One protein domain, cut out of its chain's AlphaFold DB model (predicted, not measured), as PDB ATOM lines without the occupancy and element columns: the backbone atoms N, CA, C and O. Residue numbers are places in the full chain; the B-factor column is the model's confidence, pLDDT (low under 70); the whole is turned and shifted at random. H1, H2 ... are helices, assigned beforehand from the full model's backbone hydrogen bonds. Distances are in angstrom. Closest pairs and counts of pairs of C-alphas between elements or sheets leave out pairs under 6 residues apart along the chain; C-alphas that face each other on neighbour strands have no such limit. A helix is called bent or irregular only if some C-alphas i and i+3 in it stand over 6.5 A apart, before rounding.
ATOM      1  N   ALA A 112     157.144 135.423 100.740       67.81
ATOM      2  CA  ALA A 112     157.799 136.670 101.121       67.81
ATOM      3  C   ALA A 112     159.345 136.665 101.038       67.81
ATOM      4  O   ALA A 112     160.028 136.685 102.058       67.81
ATOM      5  N   PRO A 113     159.945 136.728  99.838       69.69
ATOM      6  CA  PRO A 113     161.401 136.739  99.708       69.69
ATOM      7  C   PRO A 113     162.095 137.955 100.349       69.69
ATOM      8  O   PRO A 113     163.281 137.892 100.671       69.69
ATOM      9  N   TRP A 114     161.358 139.042 100.589       75.38
ATOM     10  CA  TRP A 114     161.823 140.165 101.400       75.38
ATOM     11  C   TRP A 114     162.153 139.751 102.841       75.38
ATOM     12  O   TRP A 114     163.030 140.361 103.442       75.38
ATOM     13  N   LEU A 115     161.538 138.689 103.383       79.69
ATOM     14  CA  LEU A 115     161.883 138.149 104.701       79.69
ATOM     15  C   LEU A 115     163.316 137.633 104.737       79.69
ATOM     16  O   LEU A 115     163.966 137.791 105.759       79.69
ATOM     17  N   PHE A 116     163.844 137.072 103.644       81.69
ATOM     18  CA  PHE A 116     165.249 136.658 103.600       81.69
ATOM     19  C   PHE A 116     166.195 137.866 103.613       81.69
ATOM     20  O   PHE A 116     167.234 137.841 104.277       81.69
ATOM     21  N   VAL A 117     165.826 138.944 102.915       81.81
ATOM     22  CA  VAL A 117     166.588 140.199 102.958       81.81
ATOM     23  C   VAL A 117     166.549 140.791 104.358       81.81
ATOM     24  O   VAL A 117     167.605 141.079 104.909       81.81
ATOM     25  N   LEU A 118     165.366 140.911 104.967       85.06
ATOM     26  CA  LEU A 118     165.251 141.385 106.342       85.06
ATOM     27  C   LEU A 118     166.027 140.482 107.296       85.06
ATOM     28  O   LEU A 118     166.829 140.992 108.063       85.06
ATOM     29  N   TYR A 119     165.866 139.161 107.207       87.38
ATOM     30  CA  TYR A 119     166.640 138.198 107.985       87.38
ATOM     31  C   TYR A 119     168.132 138.524 107.901       87.38
ATOM     32  O   TYR A 119     168.760 138.744 108.931       87.38
ATOM     33  N   THR A 120     168.665 138.668 106.686       85.19
ATOM     34  CA  THR A 120     170.087 138.958 106.464       85.19
ATOM     35  C   THR A 120     170.499 140.347 106.958       85.19
ATOM     36  O   THR A 120     171.620 140.511 107.417       85.19
ATOM     37  N   LEU A 121     169.628 141.355 106.913       85.19
ATOM     38  CA  LEU A 121     169.915 142.679 107.480       85.19
ATOM     39  C   LEU A 121     169.903 142.658 109.017       85.19
ATOM     40  O   LEU A 121     170.723 143.311 109.661       85.19
ATOM     41  N   PHE A 122     168.995 141.885 109.611       89.56
ATOM     42  CA  PHE A 122     168.819 141.783 111.056       89.56
ATOM     43  C   PHE A 122     169.782 140.785 111.717       89.56
ATOM     44  O   PHE A 122     169.910 140.819 112.941       89.56
ATOM     45  N   THR A 123     170.514 139.948 110.967       89.12
ATOM     46  CA  THR A 123     171.484 138.997 111.550       89.12
ATOM     47  C   THR A 123     172.638 139.683 112.274       89.12
ATOM     48  O   THR A 123     173.193 139.068 113.179       89.12
ATOM     49  N   LEU A 124     172.996 140.931 111.953       85.44
ATOM     50  CA  LEU A 124     174.010 141.692 112.705       85.44
ATOM     51  C   LEU A 124     173.438 142.451 113.906       85.44
ATOM     52  O   LEU A 124     174.198 142.889 114.770       85.44
ATOM     53  N   LEU A 125     172.117 142.603 113.991       87.94
ATOM     54  CA  LEU A 125     171.501 143.329 115.092       87.94
ATOM     55  C   LEU A 125     171.412 142.433 116.336       87.94
ATOM     56  O   LEU A 125     171.074 141.250 116.241       87.94
ATOM     57  N   PRO A 126     171.713 142.962 117.534       79.50
ATOM     58  CA  PRO A 126     171.771 142.135 118.733       79.50
ATOM     59  C   PRO A 126     170.379 141.614 119.143       79.50
ATOM     60  O   PRO A 126     170.265 140.546 119.726       79.50
ATOM     61  N   PHE A 127     169.285 142.273 118.771       89.19
ATOM     62  CA  PHE A 127     167.948 142.039 119.346       89.19
ATOM     63  C   PHE A 127     167.206 140.750 118.934       89.19
ATOM     64  O   PHE A 127     166.024 140.616 119.235       89.19
ATOM     65  N   GLY A 128     167.848 139.809 118.239       88.81
ATOM     66  CA  GLY A 128     167.230 138.520 117.885       88.81
ATOM     67  C   GLY A 128     166.090 138.601 116.868       88.81
ATOM     68  O   GLY A 128     165.370 137.624 116.671       88.81
ATOM     69  N   LEU A 129     165.926 139.753 116.209       90.62
ATOM     70  CA  LEU A 129     164.908 139.976 115.180       90.62
ATOM     71  C   LEU A 129     165.060 139.021 113.994       90.62
ATOM     72  O   LEU A 129     164.057 138.602 113.427       90.62
ATOM     73  N   ASP A 130     166.286 138.616 113.666       90.00
ATOM     74  CA  ASP A 130     166.560 137.635 112.617       90.00
ATOM     75  C   ASP A 130     165.869 136.289 112.886       90.00
ATOM     76  O   ASP A 130     165.246 135.716 111.992       90.00
ATOM     77  N   PHE A 131     165.885 135.817 114.130       88.31
ATOM     78  CA  PHE A 131     165.207 134.579 114.507       88.31
ATOM     79  C   PHE A 131     163.683 134.710 114.471       88.31
ATOM     80  O   PHE A 131     163.011 133.805 113.981       88.31
ATOM     81  N   PHE A 132     163.125 135.841 114.915       87.06
ATOM     82  CA  PHE A 132     161.680 136.075 114.819       87.06
ATOM     83  C   PHE A 132     161.205 136.140 113.364       87.06
ATOM     84  O   PHE A 132     160.176 135.555 113.035       87.06
ATOM     85  N   ILE A 133     161.978 136.785 112.483       85.00
ATOM     86  CA  ILE A 133     161.708 136.839 111.038       85.00
ATOM     87  C   ILE A 133     161.744 135.439 110.422       85.00
ATOM     88  O   ILE A 133     160.928 135.121 109.560       85.00
ATOM     89  N   ALA A 134     162.663 134.592 110.882       83.75
ATOM     90  CA  ALA A 134     162.722 133.202 110.465       83.75
ATOM     91  C   ALA A 134     161.605 132.323 111.061       83.75
ATOM     92  O   ALA A 134     161.387 131.213 110.594       83.75
ATOM     93  N   GLY A 135     160.875 132.802 112.070       79.62
ATOM     94  CA  GLY A 135     159.879 132.010 112.795       79.62
ATOM     95  C   GLY A 135     160.454 131.156 113.930       79.62
ATOM     96  O   GLY A 135     159.720 130.380 114.538       79.62
ATOM     97  N   ASP A 136     161.737 131.312 114.277       81.81
ATOM     98  CA  ASP A 136     162.335 130.687 115.459       81.81
ATOM     99  C   ASP A 136     162.155 131.571 116.702       81.81
ATOM    100  O   ASP A 136     163.072 132.244 117.170       81.81
ATOM    101  N   THR A 137     160.951 131.554 117.274       82.25
ATOM    102  CA  THR A 137     160.615 132.350 118.466       82.25
ATOM    103  C   THR A 137     161.526 132.043 119.659       82.25
ATOM    104  O   THR A 137     161.873 132.949 120.413       82.25
ATOM    105  N   VAL A 138     161.939 130.783 119.842       81.31
ATOM    106  CA  VAL A 138     162.781 130.382 120.984       81.31
ATOM    107  C   VAL A 138     164.200 130.922 120.820       81.31
ATOM    108  O   VAL A 138     164.742 131.506 121.760       81.31
ATOM    109  N   GLY A 139     164.776 130.787 119.622       86.19
ATOM    110  CA  GLY A 139     166.059 131.399 119.281       86.19
ATOM    111  C   GLY A 139     166.011 132.924 119.398       86.19
ATOM    112  O   GLY A 139     166.926 133.520 119.962       86.19
ATOM    113  N   GLY A 140     164.906 133.546 118.974       89.50
ATOM    114  CA  GLY A 140     164.689 134.990 119.075       89.50
ATOM    115  C   GLY A 140     164.628 135.485 120.513       89.50
ATOM    116  O   GLY A 140     165.328 136.436 120.856       89.50
ATOM    117  N   ILE A 141     163.871 134.809 121.384       88.88
ATOM    118  CA  ILE A 141     163.821 135.132 122.818       88.88
ATOM    119  C   ILE A 141     165.203 134.963 123.446       88.88
ATOM    120  O   ILE A 141     165.652 135.846 124.173       88.88
ATOM    121  N   PHE A 142     165.902 133.861 123.161       89.50
ATOM    122  CA  PHE A 142     167.220 133.633 123.742       89.50
ATOM    123  C   PHE A 142     168.226 134.694 123.289       89.50
ATOM    124  O   PHE A 142     168.934 135.266 124.116       89.50
ATOM    125  N   ARG A 143     168.238 135.022 121.993       89.94
ATOM    126  CA  ARG A 143     169.110 136.062 121.449       89.94
ATOM    127  C   ARG A 143     168.756 137.450 121.989       89.94
ATOM    128  O   ARG A 143     169.652 138.227 122.315       89.94
ATOM    129  N   LEU A 144     167.471 137.743 122.175       92.81
ATOM    130  CA  LEU A 144     167.026 138.954 122.857       92.81
ATOM    131  C   LEU A 144     167.554 138.999 124.299       92.81
ATOM    132  O   LEU A 144     168.119 140.013 124.695       92.81
ATOM    133  N   MET A 145     167.462 137.902 125.059       91.00
ATOM    134  CA  MET A 145     168.006 137.821 126.425       91.00
ATOM    135  C   MET A 145     169.526 138.020 126.459       91.00
ATOM    136  O   MET A 145     170.012 138.801 127.278       91.00
ATOM    137  N   THR A 146     170.280 137.400 125.539       91.19
ATOM    138  CA  THR A 146     171.736 137.631 125.432       91.19
ATOM    139  C   THR A 146     172.078 139.088 125.129       91.19
ATOM    140  O   THR A 146     173.151 139.558 125.488       91.19
ATOM    141  N   SER A 147     171.147 139.819 124.522       91.00
ATOM    142  CA  SER A 147     171.317 141.223 124.157       91.00
ATOM    143  C   SER A 147     170.760 142.206 125.178       91.00
ATOM    144  O   SER A 147     171.055 143.392 125.095       91.00
ATOM    145  N   LEU A 148     169.994 141.753 126.168       92.00
ATOM    146  CA  LEU A 148     169.645 142.576 127.332       92.00
ATOM    147  C   LEU A 148     170.723 142.499 128.420       92.00
ATOM    148  O   LEU A 148     170.901 143.441 129.188       92.00
ATOM    149  N   ILE A 149     171.471 141.396 128.474       94.31
ATOM    150  CA  ILE A 149     172.555 141.195 129.436       94.31
ATOM    151  C   ILE A 149     173.863 141.680 128.804       94.31
ATOM    152  O   ILE A 149     174.445 140.992 127.972       94.31
ATOM    153  N   ILE A 150     174.359 142.847 129.224       92.25
ATOM    154  CA  ILE A 150     175.547 143.493 128.630       92.25
ATOM    155  C   ILE A 150     176.787 142.583 128.579       92.25
ATOM    156  O   ILE A 150     177.539 142.607 127.610       92.25
ATOM    157  N   PHE A 151     176.977 141.713 129.575       93.25
ATOM    158  CA  PHE A 151     178.095 140.761 129.610       93.25
ATOM    159  C   PHE A 151     177.988 139.645 128.561       93.25
ATOM    160  O   PHE A 151     178.994 139.030 128.217       93.25
ATOM    161  N   LEU A 152     176.789 139.390 128.035       91.94
ATOM    162  CA  LEU A 152     176.539 138.412 126.976       91.94
ATOM    163  C   LEU A 152     176.523 139.046 125.577       91.94
ATOM    164  O   LEU A 152     176.416 138.320 124.589       91.94
ATOM    165  N   TRP A 153     176.704 140.367 125.458       92.31
ATOM    166  CA  TRP A 153     176.778 141.044 124.159       92.31
ATOM    167  C   TRP A 153     177.858 140.493 123.228       92.31
ATOM    168  O   TRP A 153     177.533 140.258 122.064       92.31
ATOM    169  N   PRO A 154     179.106 140.231 123.674       90.75
ATOM    170  CA  PRO A 154     180.118 139.657 122.789       90.75
ATOM    171  C   PRO A 154     179.679 138.307 122.215       90.75
ATOM    172  O   PRO A 154     179.897 138.033 121.038       90.75
ATOM    173  N   PHE A 155     178.995 137.489 123.020       89.81
ATOM    174  CA  PHE A 155     178.442 136.214 122.576       89.81
ATOM    175  C   PHE A 155     177.315 136.409 121.551       89.81
ATOM    176  O   PHE A 155     177.335 135.783 120.491       89.81
ATOM    177  N   GLY A 156     176.376 137.325 121.817       90.62
ATOM    178  CA  GLY A 156     175.315 137.688 120.873       90.62
ATOM    179  C   GLY A 156     175.855 138.246 119.549       90.62
ATOM    180  O   GLY A 156     175.328 137.925 118.484       90.62
ATOM    181  N   PHE A 157     176.942 139.020 119.594       88.81
ATOM    182  CA  PHE A 157     177.615 139.550 118.409       88.81
ATOM    183  C   PHE A 157     178.299 138.450 117.590       88.81
ATOM    184  O   PHE A 157     178.066 138.363 116.387       88.81
ATOM    185  N   VAL A 158     179.075 137.563 118.229       90.25
ATOM    186  CA  VAL A 158     179.698 136.406 117.556       90.25
ATOM    187  C   VAL A 158     178.636 135.519 116.910       90.25
ATOM    188  O   VAL A 158     178.808 135.076 115.773       90.25
ATOM    189  N   TRP A 159     177.509 135.308 117.592       91.38
ATOM    190  CA  TRP A 159     176.375 134.597 117.015       91.38
ATOM    191  C   TRP A 159     175.799 135.334 115.801       91.38
ATOM    192  O   TRP A 159     175.604 134.727 114.749       91.38
ATOM    193  N   GLY A 160     175.610 136.650 115.888       91.44
ATOM    194  CA  GLY A 160     175.199 137.462 114.745       91.44
ATOM    195  C   GLY A 160     176.138 137.333 113.544       91.44
ATOM    196  O   GLY A 160     175.679 137.083 112.430       91.44
ATOM    197  N   CYS A 161     177.453 137.395 113.772       89.56
ATOM    198  CA  CYS A 161     178.464 137.162 112.742       89.56
ATOM    199  C   CYS A 161     178.384 135.747 112.153       89.56
ATOM    200  O   CYS A 161     178.507 135.597 110.940       89.56
ATOM    201  N   TYR A 162     178.145 134.719 112.972       90.50
ATOM    202  CA  TYR A 162     177.972 133.344 112.499       90.50
ATOM    203  C   TYR A 162     176.721 133.189 111.622       90.50
ATOM    204  O   TYR A 162     176.800 132.627 110.528       90.50
ATOM    205  N   ASN A 163     175.580 133.739 112.051       90.06
ATOM    206  CA  ASN A 163     174.348 133.732 111.260       90.06
ATOM    207  C   ASN A 163     174.527 134.507 109.953       90.06
ATOM    208  O   ASN A 163     174.099 134.038 108.902       90.06
ATOM    209  N   MET A 164     175.202 135.657 110.005       88.88
ATOM    210  CA  MET A 164     175.536 136.446 108.822       88.88
ATOM    211  C   MET A 164     176.435 135.657 107.866       88.88
ATOM    212  O   MET A 164     176.118 135.544 106.687       88.88
ATOM    213  N   TYR A 165     177.501 135.030 108.371       88.25
ATOM    214  CA  TYR A 165     178.379 134.160 107.590       88.25
ATOM    215  C   TYR A 165     177.599 133.022 106.924       88.25
ATOM    216  O   TYR A 165     177.767 132.778 105.733       88.25
ATOM    217  N   ARG A 166     176.698 132.350 107.649       86.50
ATOM    218  CA  ARG A 166     175.877 131.262 107.092       86.50
ATOM    219  C   ARG A 166     174.880 131.771 106.058       86.50
ATOM    220  O   ARG A 166     174.739 131.135 105.017       86.50
ATOM    221  N   ALA A 167     174.239 132.911 106.310       85.81
ATOM    222  CA  ALA A 167     173.368 133.575 105.346       85.81
ATOM    223  C   ALA A 167     174.143 133.967 104.081       85.81
ATOM    224  O   ALA A 167     173.591 133.899 102.987       85.81
ATOM    225  N   TRP A 168     175.419 134.341 104.230       82.44
ATOM    226  CA  TRP A 168     176.263 134.827 103.146       82.44
ATOM    227  C   TRP A 168     176.913 133.725 102.315       82.44
ATOM    228  O   TRP A 168     176.910 133.759 101.091       82.44
ATOM    229  N   ILE A 169     177.483 132.728 102.967       80.69
ATOM    230  CA  ILE A 169     178.261 131.694 102.283       80.69
ATOM    231  C   ILE A 169     177.384 130.498 101.924       80.69
ATOM    232  O   ILE A 169     177.588 129.850 100.904       80.69
ATOM    233  N   THR A 170     176.372 130.216 102.744       79.31
ATOM    234  CA  THR A 170     175.514 129.035 102.605       79.31
ATOM    235  C   THR A 170     174.028 129.393 102.742       79.31
ATOM    236  O   THR A 170     173.335 128.793 103.569       79.31
ATOM    237  N   PRO A 171     173.491 130.348 101.953       79.75
ATOM    238  CA  PRO A 171     172.078 130.737 102.041       79.75
ATOM    239  C   PRO A 171     171.147 129.536 101.832       79.75
ATOM    240  O   PRO A 171     170.129 129.403 102.503       79.75
ATOM    241  N   ALA A 172     171.545 128.608 100.961       74.62
ATOM    242  CA  ALA A 172     170.895 127.320 100.759       74.62
ATOM    243  C   ALA A 172     170.665 126.538 102.061       74.62
ATOM    244  O   ALA A 172     169.565 126.039 102.294       74.62
ATOM    245  N   ASP A 173     171.682 126.444 102.915       76.19
ATOM    246  CA  ASP A 173     171.583 125.706 104.173       76.19
ATOM    247  C   ASP A 173     170.621 126.376 105.145       76.19
ATOM    248  O   ASP A 173     169.845 125.679 105.791       76.19
ATOM    249  N   VAL A 174     170.639 127.708 105.234       80.25
ATOM    250  CA  VAL A 174     169.716 128.470 106.097       80.25
ATOM    251  C   VAL A 174     168.263 128.259 105.664       80.25
ATOM    252  O   VAL A 174     167.347 128.178 106.486       80.25
ATOM    253  N   MET A 175     168.051 128.133 104.357       77.06
ATOM    254  CA  MET A 175     166.733 127.912 103.767       77.06
ATOM    255  C   MET A 175     166.263 126.465 103.945       77.06
ATOM    256  O   MET A 175     165.080 126.242 104.171       77.06
ATOM    257  N   ARG A 176     167.180 125.489 103.878       70.69
ATOM    258  CA  ARG A 176     166.875 124.058 104.047       70.69
ATOM    259  C   ARG A 176     166.709 123.647 105.505       70.69
ATOM    260  O   ARG A 176     165.752 122.972 105.860       70.69
ATOM    261  N   ARG A 177     167.679 124.010 106.341       69.38
ATOM    262  CA  ARG A 177     167.824 123.509 107.717       69.38
ATOM    263  C   ARG A 177     167.260 124.461 108.764       69.38
ATOM    264  O   ARG A 177     167.273 124.132 109.945       69.38
ATOM    265  N   GLY A 178     166.780 125.624 108.337       76.12
ATOM    266  CA  GLY A 178     166.376 126.675 109.249       76.12
ATOM    267  C   GLY A 178     167.549 127.512 109.750       76.12
ATOM    268  O   GLY A 178     168.711 127.302 109.386       76.12
ATOM    269  N   VAL A 179     167.239 128.481 110.610       83.50
ATOM    270  CA  VAL A 179     168.278 129.243 111.306       83.50
ATOM    271  C   VAL A 179     168.927 128.337 112.339       83.50
ATOM    272  O   VAL A 179     168.259 127.757 113.193       83.50
ATOM    273  N   GLN A 180     170.247 128.208 112.256       81.62
ATOM    274  CA  GLN A 180     170.996 127.429 113.227       81.62
ATOM    275  C   GLN A 180     171.151 128.208 114.528       81.62
ATOM    276  O   GLN A 180     171.414 129.413 114.544       81.62
ATOM    277  N   ARG A 181     171.013 127.488 115.636       84.06
ATOM    278  CA  ARG A 181     171.282 128.025 116.962       84.06
ATOM    279  C   ARG A 181     172.752 127.796 117.284       84.06
ATOM    280  O   ARG A 181     173.323 126.786 116.880       84.06
ATOM    281  N   LEU A 182     173.381 128.733 117.988       82.69
ATOM    282  CA  LEU A 182     174.749 128.514 118.444       82.69
ATOM    283  C   LEU A 182     174.755 127.501 119.594       82.69
ATOM    284  O   LEU A 182     173.799 127.380 120.366       82.69
ATOM    285  N   TRP A 183     175.873 126.808 119.748       78.38
ATOM    286  CA  TRP A 183     176.165 126.056 120.960       78.38
ATOM    287  C   TRP A 183     176.252 127.009 122.175       78.38
ATOM    288  O   TRP A 183     176.803 128.102 122.026       78.38
ATOM    289  N   PRO A 184     175.732 126.653 123.369       76.75
ATOM    290  CA  PRO A 184     175.146 125.365 123.765       76.75
ATOM    291  C   PRO A 184     173.635 125.251 123.521       76.75
ATOM    292  O   PRO A 184     173.048 124.209 123.815       76.75
ATOM    293  N   LEU A 185     172.982 126.293 122.999       72.50
ATOM    294  CA  LEU A 185     171.529 126.294 122.824       72.50
ATOM    295  C   LEU A 185     171.072 125.166 121.892       72.50
ATOM    296  O   LEU A 185     170.054 124.526 122.149       72.50
ATOM    297  N   ASP A 186     171.866 124.877 120.863       75.44
ATOM    298  CA  ASP A 186     171.637 123.744 119.969       75.44
ATOM    299  C   ASP A 186     171.757 122.386 120.676       75.44
ATOM    300  O   ASP A 186     171.063 121.458 120.308       75.44
ATOM    301  N   MET A 187     172.536 122.236 121.754       73.00
ATOM    302  CA  MET A 187     172.533 120.981 122.527       73.00
ATOM    303  C   MET A 187     171.266 120.824 123.367       73.00
ATOM    304  O   MET A 187     170.712 119.730 123.464       73.00
ATOM    305  N   ILE A 188     170.812 121.913 123.988       73.81
ATOM    306  CA  ILE A 188     169.651 121.900 124.890       73.81
ATOM    307  C   ILE A 188     168.356 121.738 124.085       73.81
ATOM    308  O   ILE A 188     167.441 121.026 124.496       73.81
ATOM    309  N   LEU A 189     168.289 122.385 122.921       68.69
ATOM    310  CA  LEU A 189     167.107 122.425 122.067       68.69
ATOM    311  C   LEU A 189     167.228 121.534 120.820       68.69
ATOM    312  O   LEU A 189     166.305 121.522 120.009       68.69
ATOM    313  N   GLY A 190     168.329 120.788 120.665       52.81
ATOM    314  CA  GLY A 190     168.772 120.125 119.424       52.81
ATOM    315  C   GLY A 190     167.867 119.055 118.842       52.81
ATOM    316  O   GLY A 190     168.096 118.587 117.735       52.81
ATOM    317  N   LYS A 191     166.800 118.680 119.549       54.16
ATOM    318  CA  LYS A 191     165.735 117.847 118.974       54.16
ATOM    319  C   LYS A 191     164.734 118.638 118.129       54.16
ATOM    320  O   LYS A 191     163.924 118.030 117.441       54.16
ATOM    321  N   TYR A 192     164.792 119.969 118.165       53.41
ATOM    322  CA  TYR A 192     163.854 120.868 117.500       53.41
ATOM    323  C   TYR A 192     164.599 121.773 116.517       53.41
ATOM    324  O   TYR A 192     164.725 122.982 116.738       53.41
ATOM    325  N   HIS A 193     165.107 121.187 115.431       53.34
ATOM    326  CA  HIS A 193     165.430 121.965 114.240       53.34
ATOM    327  C   HIS A 193     164.109 122.473 113.661       53.34
ATOM    328  O   HIS A 193     163.303 121.687 113.165       53.34
ATOM    329  N   MET A 194     163.850 123.775 113.778       53.84
ATOM    330  CA  MET A 194     162.685 124.362 113.130       53.84
ATOM    331  C   MET A 194     162.981 124.448 111.637       53.84
ATOM    332  O   MET A 194     163.795 125.263 111.203       53.84
ATOM    333  N   VAL A 195     162.347 123.573 110.853       53.69
ATOM    334  CA  VAL A 195     162.332 123.709 109.395       53.69
ATOM    335  C   VAL A 195     161.709 125.063 109.080       53.69
ATOM    336  O   VAL A 195     160.604 125.371 109.533       53.69
ATOM    337  N   ASN A 196     162.443 125.889 108.335       54.66
ATOM    338  CA  ASN A 196     162.030 127.243 107.986       54.66
ATOM    339  C   ASN A 196     160.912 127.215 106.936       54.66
ATOM    340  O   ASN A 196     161.128 127.538 105.770       54.66
ATOM    341  N   THR A 197     159.687 126.910 107.365       53.84
ATOM    342  CA  THR A 197     158.479 127.073 106.533       53.84
ATOM    343  C   THR A 197     158.219 128.541 106.159       53.84
ATOM    344  O   THR A 197     157.416 128.823 105.264       53.84
ATOM    345  N   VAL A 198     158.875 129.481 106.855       59.66
ATOM    346  CA  VAL A 198     158.753 130.932 106.656       59.66
ATOM    347  C   VAL A 198     159.729 131.452 105.601       59.66
ATOM    348  O   VAL A 198     159.316 132.209 104.729       59.66
ATOM    349  N   LEU A 199     161.008 131.051 105.655       59.62
ATOM    350  CA  LEU A 199     162.022 131.564 104.723       59.62
ATOM    351  C   LEU A 199     162.071 130.785 103.403       59.62
ATOM    352  O   LEU A 199     162.389 131.386 102.379       59.62
ATOM    353  N   GLY A 200     161.752 129.486 103.388       53.91
ATOM    354  CA  GLY A 200     161.926 128.623 102.217       53.91
ATOM    355  C   GLY A 200     160.755 127.674 101.951       53.91
ATOM    356  O   GLY A 200     159.869 127.520 102.788       53.91
ATOM    357  N   PRO A 201     160.701 127.066 100.753       50.69
ATOM    358  CA  PRO A 201     159.724 126.030 100.462       50.69
ATOM    359  C   PRO A 201     160.140 124.728 101.153       50.69
ATOM    360  O   PRO A 201     161.329 124.404 101.194       50.69
ATOM    361  N   ASP A 202     159.166 123.944 101.606       53.31
ATOM    362  CA  ASP A 202     159.426 122.570 102.030       53.31
ATOM    363  C   ASP A 202     159.995 121.792 100.835       53.31
ATOM    364  O   ASP A 202     159.360 121.688  99.778       53.31
ATOM    365  N   LEU A 203     161.225 121.285 100.963       52.62
ATOM    366  CA  LEU A 203     161.770 120.380  99.959       52.62
ATOM    367  C   LEU A 203     161.032 119.036 100.075       52.62
ATOM    368  O   LEU A 203     160.962 118.472 101.170       52.62
ATOM    369  N   PRO A 204     160.469 118.509  98.973       46.06
ATOM    370  CA  PRO A 204     159.759 117.240  99.012       46.06
ATOM    371  C   PRO A 204     160.724 116.115  99.407       46.06
ATOM    372  O   PRO A 204     161.714 115.878  98.720       46.06
ATOM    373  N   GLY A 205     160.416 115.420 100.507       53.88
ATOM    374  CA  GLY A 205     161.109 114.200 100.936       53.88
ATOM    375  C   GLY A 205     162.156 114.346 102.047       53.88
ATOM    376  O   GLY A 205     162.671 113.325 102.485       53.88
ATOM    377  N   GLU A 206     162.445 115.555 102.543       49.38
ATOM    378  CA  GLU A 206     163.492 115.771 103.567       49.38
ATOM    379  C   GLU A 206     162.992 116.283 104.927       49.38
ATOM    380  O   GLU A 206     163.806 116.661 105.757       49.38
ATOM    381  N   GLY A 207     161.688 116.311 105.209       42.91
ATOM    382  CA  GLY A 207     161.196 116.920 106.451       42.91
ATOM    383  C   GLY A 207     161.618 116.164 107.725       42.91
ATOM    384  O   GLY A 207     161.059 115.093 107.978       42.91
ATOM    385  N   PRO A 208     162.500 116.702 108.603       43.97
ATOM    386  CA  PRO A 208     162.381 116.410 110.028       43.97
ATOM    387  C   PRO A 208     161.006 116.909 110.514       43.97
ATOM    388  O   PRO A 208     160.384 117.728 109.829       43.97
ATOM    389  N   PRO A 209     160.492 116.403 111.653       43.00
ATOM    390  CA  PRO A 209     159.131 116.680 112.096       43.00
ATOM    391  C   PRO A 209     158.870 118.183 112.093       43.00
ATOM    392  O   PRO A 209     159.478 118.939 112.849       43.00
ATOM    393  N   VAL A 210     157.957 118.599 111.215       43.59
ATOM    394  CA  VAL A 210     157.347 119.919 111.264       43.59
ATOM    395  C   VAL A 210     156.767 120.024 112.666       43.59
ATOM    396  O   VAL A 210     155.897 119.235 113.038       43.59
ATOM    397  N   CYS A 211     157.258 120.960 113.476       41.22
ATOM    398  CA  CYS A 211     156.425 121.418 114.569       41.22
ATOM    399  C   CYS A 211     155.197 122.017 113.890       41.22
ATOM    400  O   CYS A 211     155.275 123.101 113.309       41.22
ATOM    401  N   GLU A 212     154.075 121.291 113.928       36.31
ATOM    402  CA  GLU A 212     152.771 121.917 113.765       36.31
ATOM    403  C   GLU A 212     152.766 123.181 114.635       36.31
ATOM    404  O   GLU A 212     153.441 123.204 115.675       36.31
ATOM    405  N   PRO A 213     152.049 124.242 114.241       39.03
ATOM    406  CA  PRO A 213     151.831 125.402 115.088       39.03
ATOM    407  C   PRO A 213     150.976 124.983 116.297       39.03
ATOM    408  O   PRO A 213     149.823 125.374 116.441       39.03
ATOM    409  N   ILE A 214     151.535 124.148 117.174       37.56
ATOM    410  CA  ILE A 214     151.046 123.841 118.502       37.56
ATOM    411  C   ILE A 214     151.008 125.198 119.175       37.56
ATOM    412  O   ILE A 214     152.053 125.835 119.327       37.56
ATOM    413  N   GLY A 215     149.784 125.650 119.462       40.97
ATOM    414  CA  GLY A 215     149.449 127.016 119.839       40.97
ATOM    415  C   GLY A 215     150.588 127.690 120.586       40.97
ATOM    416  O   GLY A 215     150.918 127.305 121.705       40.97
ATOM    417  N   ILE A 216     151.192 128.682 119.932       45.28
ATOM    418  CA  ILE A 216     152.350 129.462 120.387       45.28
ATOM    419  C   ILE A 216     152.169 129.914 121.848       45.28
ATOM    420  O   ILE A 216     153.119 129.924 122.625       45.28
ATOM    421  N   LEU A 217     150.924 130.168 122.261       39.78
ATOM    422  CA  LEU A 217     150.556 130.474 123.638       39.78
ATOM    423  C   LEU A 217     150.808 129.311 124.618       39.78
ATOM    424  O   LEU A 217     151.346 129.539 125.687       39.78
ATOM    425  N   GLY A 218     150.495 128.059 124.276       39.97
ATOM    426  CA  GLY A 218     150.721 126.891 125.141       39.97
ATOM    427  C   GLY A 218     152.202 126.545 125.327       39.97
ATOM    428  O   GLY A 218     152.624 126.183 126.428       39.97
ATOM    429  N   ALA A 219     153.010 126.722 124.278       43.56
ATOM    430  CA  ALA A 219     154.457 126.513 124.336       43.56
ATOM    431  C   ALA A 219     155.196 127.640 125.085       43.56
ATOM    432  O   ALA A 219     156.220 127.370 125.707       43.56
ATOM    433  N   ILE A 220     154.664 128.871 125.075       44.06
ATOM    434  CA  ILE A 220     155.165 130.010 125.869       44.06
ATOM    435  C   ILE A 220     154.691 129.916 127.326       44.06
ATOM    436  O   ILE A 220     155.480 130.110 128.251       44.06
ATOM    437  N   MET A 221     153.425 129.564 127.556       40.88
ATOM    438  CA  MET A 221     152.843 129.528 128.898       40.88
ATOM    439  C   MET A 221     153.413 128.401 129.750       40.88
ATOM    440  O   MET A 221     153.482 128.557 130.957       40.88
ATOM    441  N   LYS A 222     153.882 127.285 129.184       47.44
ATOM    442  CA  LYS A 222     154.475 126.202 129.989       47.44
ATOM    443  C   LYS A 222     155.784 126.611 130.697       47.44
ATOM    444  O   LYS A 222     155.844 126.466 131.918       47.44
ATOM    445  N   PRO A 223     156.814 127.149 130.015       46.31
ATOM    446  CA  PRO A 223     158.011 127.660 130.676       46.31
ATOM    447  C   PRO A 223     157.731 128.927 131.490       46.31
ATOM    448  O   PRO A 223     158.276 129.042 132.582       46.31
ATOM    449  N   VAL A 224     156.834 129.825 131.052       44.31
ATOM    450  CA  VAL A 224     156.431 130.992 131.865       44.31
ATOM    451  C   VAL A 224     155.740 130.551 133.156       44.31
ATOM    452  O   VAL A 224     156.136 131.004 134.218       44.31
ATOM    453  N   ASN A 225     154.804 129.603 133.114       45.97
ATOM    454  CA  ASN A 225     154.166 129.038 134.309       45.97
ATOM    455  C   ASN A 225     155.156 128.254 135.176       45.97
ATOM    456  O   ASN A 225     154.976 128.189 136.385       45.97
ATOM    457  N   THR A 226     156.215 127.688 134.589       52.91
ATOM    458  CA  THR A 226     157.290 127.033 135.349       52.91
ATOM    459  C   THR A 226     158.157 128.070 136.064       52.91
ATOM    460  O   THR A 226     158.449 127.893 137.238       52.91
ATOM    461  N   VAL A 227     158.522 129.176 135.408       44.66
ATOM    462  CA  VAL A 227     159.301 130.276 136.007       44.66
ATOM    463  C   VAL A 227     158.472 131.049 137.036       44.66
ATOM    464  O   VAL A 227     158.969 131.344 138.117       44.66
ATOM    465  N   VAL A 228     157.202 131.329 136.740       45.69
ATOM    466  CA  VAL A 228     156.241 131.944 137.669       45.69
ATOM    467  C   VAL A 228     155.952 131.002 138.834       45.69
ATOM    468  O   VAL A 228     155.905 131.460 139.967       45.69
ATOM    469  N   GLY A 229     155.832 129.695 138.588       58.75
ATOM    470  CA  GLY A 229     155.706 128.676 139.630       58.75
ATOM    471  C   GLY A 229     156.940 128.609 140.527       58.75
ATOM    472  O   GLY A 229     156.799 128.618 141.742       58.75
ATOM    473  N   LEU A 230     158.146 128.656 139.949       49.56
ATOM    474  CA  LEU A 230     159.402 128.683 140.702       49.56
ATOM    475  C   LEU A 230     159.537 129.969 141.529       49.56
ATOM    476  O   LEU A 230     159.937 129.919 142.685       49.56
ATOM    477  N   ALA A 231     159.181 131.121 140.956       44.25
ATOM    478  CA  ALA A 231     159.202 132.406 141.649       44.25
ATOM    479  C   ALA A 231     158.150 132.467 142.767       44.25
ATOM    480  O   ALA A 231     158.435 132.982 143.846       44.25
ATOM    481  N   ALA A 232     156.959 131.907 142.535       49.94
ATOM    482  CA  ALA A 232     155.917 131.772 143.543       49.94
ATOM    483  C   ALA A 232     156.353 130.825 144.667       49.94
ATOM    484  O   ALA A 232     156.186 131.174 145.830       49.94
ATOM    485  N   ASP A 233     156.969 129.684 144.351       57.28
ATOM    486  CA  ASP A 233     157.496 128.762 145.358       57.28
ATOM    487  C   ASP A 233     158.646 129.385 146.155       57.28
ATOM    488  O   ASP A 233     158.631 129.281 147.376       57.28
TER     489      ASP A 233
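What this domain is: This is residues 112 to 233 of the 398 residues of an uncharacterized protein of viral metagenome (UniProt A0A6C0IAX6). Three short helices, H1, H2 and H3, fold back and forth in a row, and the long helix H4 spans one side of that row, from H3 back toward H1, before turning a corner into H5. A small helix, H6, sits near H3; a long loop then leads to H7, whose residues 221 to 233 stick out as an arm. The printed part has 122 residues with seven named helices in the order H1 to H7 and no named strand; the class is all helix. It is compact, with a radius of gyration of the C-alphas of 15.0 A and spans of 46 by 34 by 25 A.

How they stand to each other: H1, residues 114 to 122, and H2, residues 129 to 134, form a helical hairpin, running opposite ways at a shallow tilt of 31 degrees; they touch, their closest C-alphas being those of Tyr 119 and Asp 130, 4.7 A apart. H2 and H3, residues 137 to 148, form another helical hairpin at a shallow tilt of 8 degrees; the closest C-alphas, of Phe 131 and Gly 140, are 4.6 A apart, and H3 touches H2 with residues 137 to 140 alone. H4, residues 150 to 169, touches H3 with residues 152 to 156 alone, opposite ways at a steep tilt of 46 degrees; the closest C-alphas, of Thr 146 and Leu 152, are 5.1 A apart. The helix packing is mostly aligned, with most touching pairs at a shallow tilt, but only just: 2 of 3 pairs. H1 and H4 are close but not clearly touching, with the closest C-alphas, of Thr 120 and Ala 167, 6.4 A apart. H5, residues 171 to 177, and H4 touch only at the corner, and only just, with 3 pairs of C-alphas within 8 A; the closest are those of Ala 167 and Val 174, 6.3 A apart. H6, residues 185 to 189, is near H3 and touches no helix. H7, residues 216 to 233, touches no helix. In H1, H2, H3, H5 and H6 every O i to N i+4 pair is within hydrogen-bond range, in H4 14 of 16 and in H7 13 of 14.

Where its parts are: H1 begins at C-alpha 114, (161.823, 140.165, 101.400). H3 is 16.3 A long from first to last C-alpha. H4, 29.0 A, begins at C-alpha 150, (175.547, 143.493, 128.630), and is irregular: C-alphas 151 and 154 are 7.2 A apart. H7, 25.5 A, ends at C-alpha 233, (157.496, 128.762, 145.358); it is neither bent nor irregular, but only just, with C-alphas 220 and 223 6.1 A apart.

The domain as a whole: The C-alphas farthest apart, of Ile 169 and Asp 233, are 47.9 A apart. The printed part has no cut. The link from H6 to H7, residues 190 to 215, is long. Mean pLDDT of the printed part is 71.2, and residues 112 to 113, 177 and 189 to 233 are under 70.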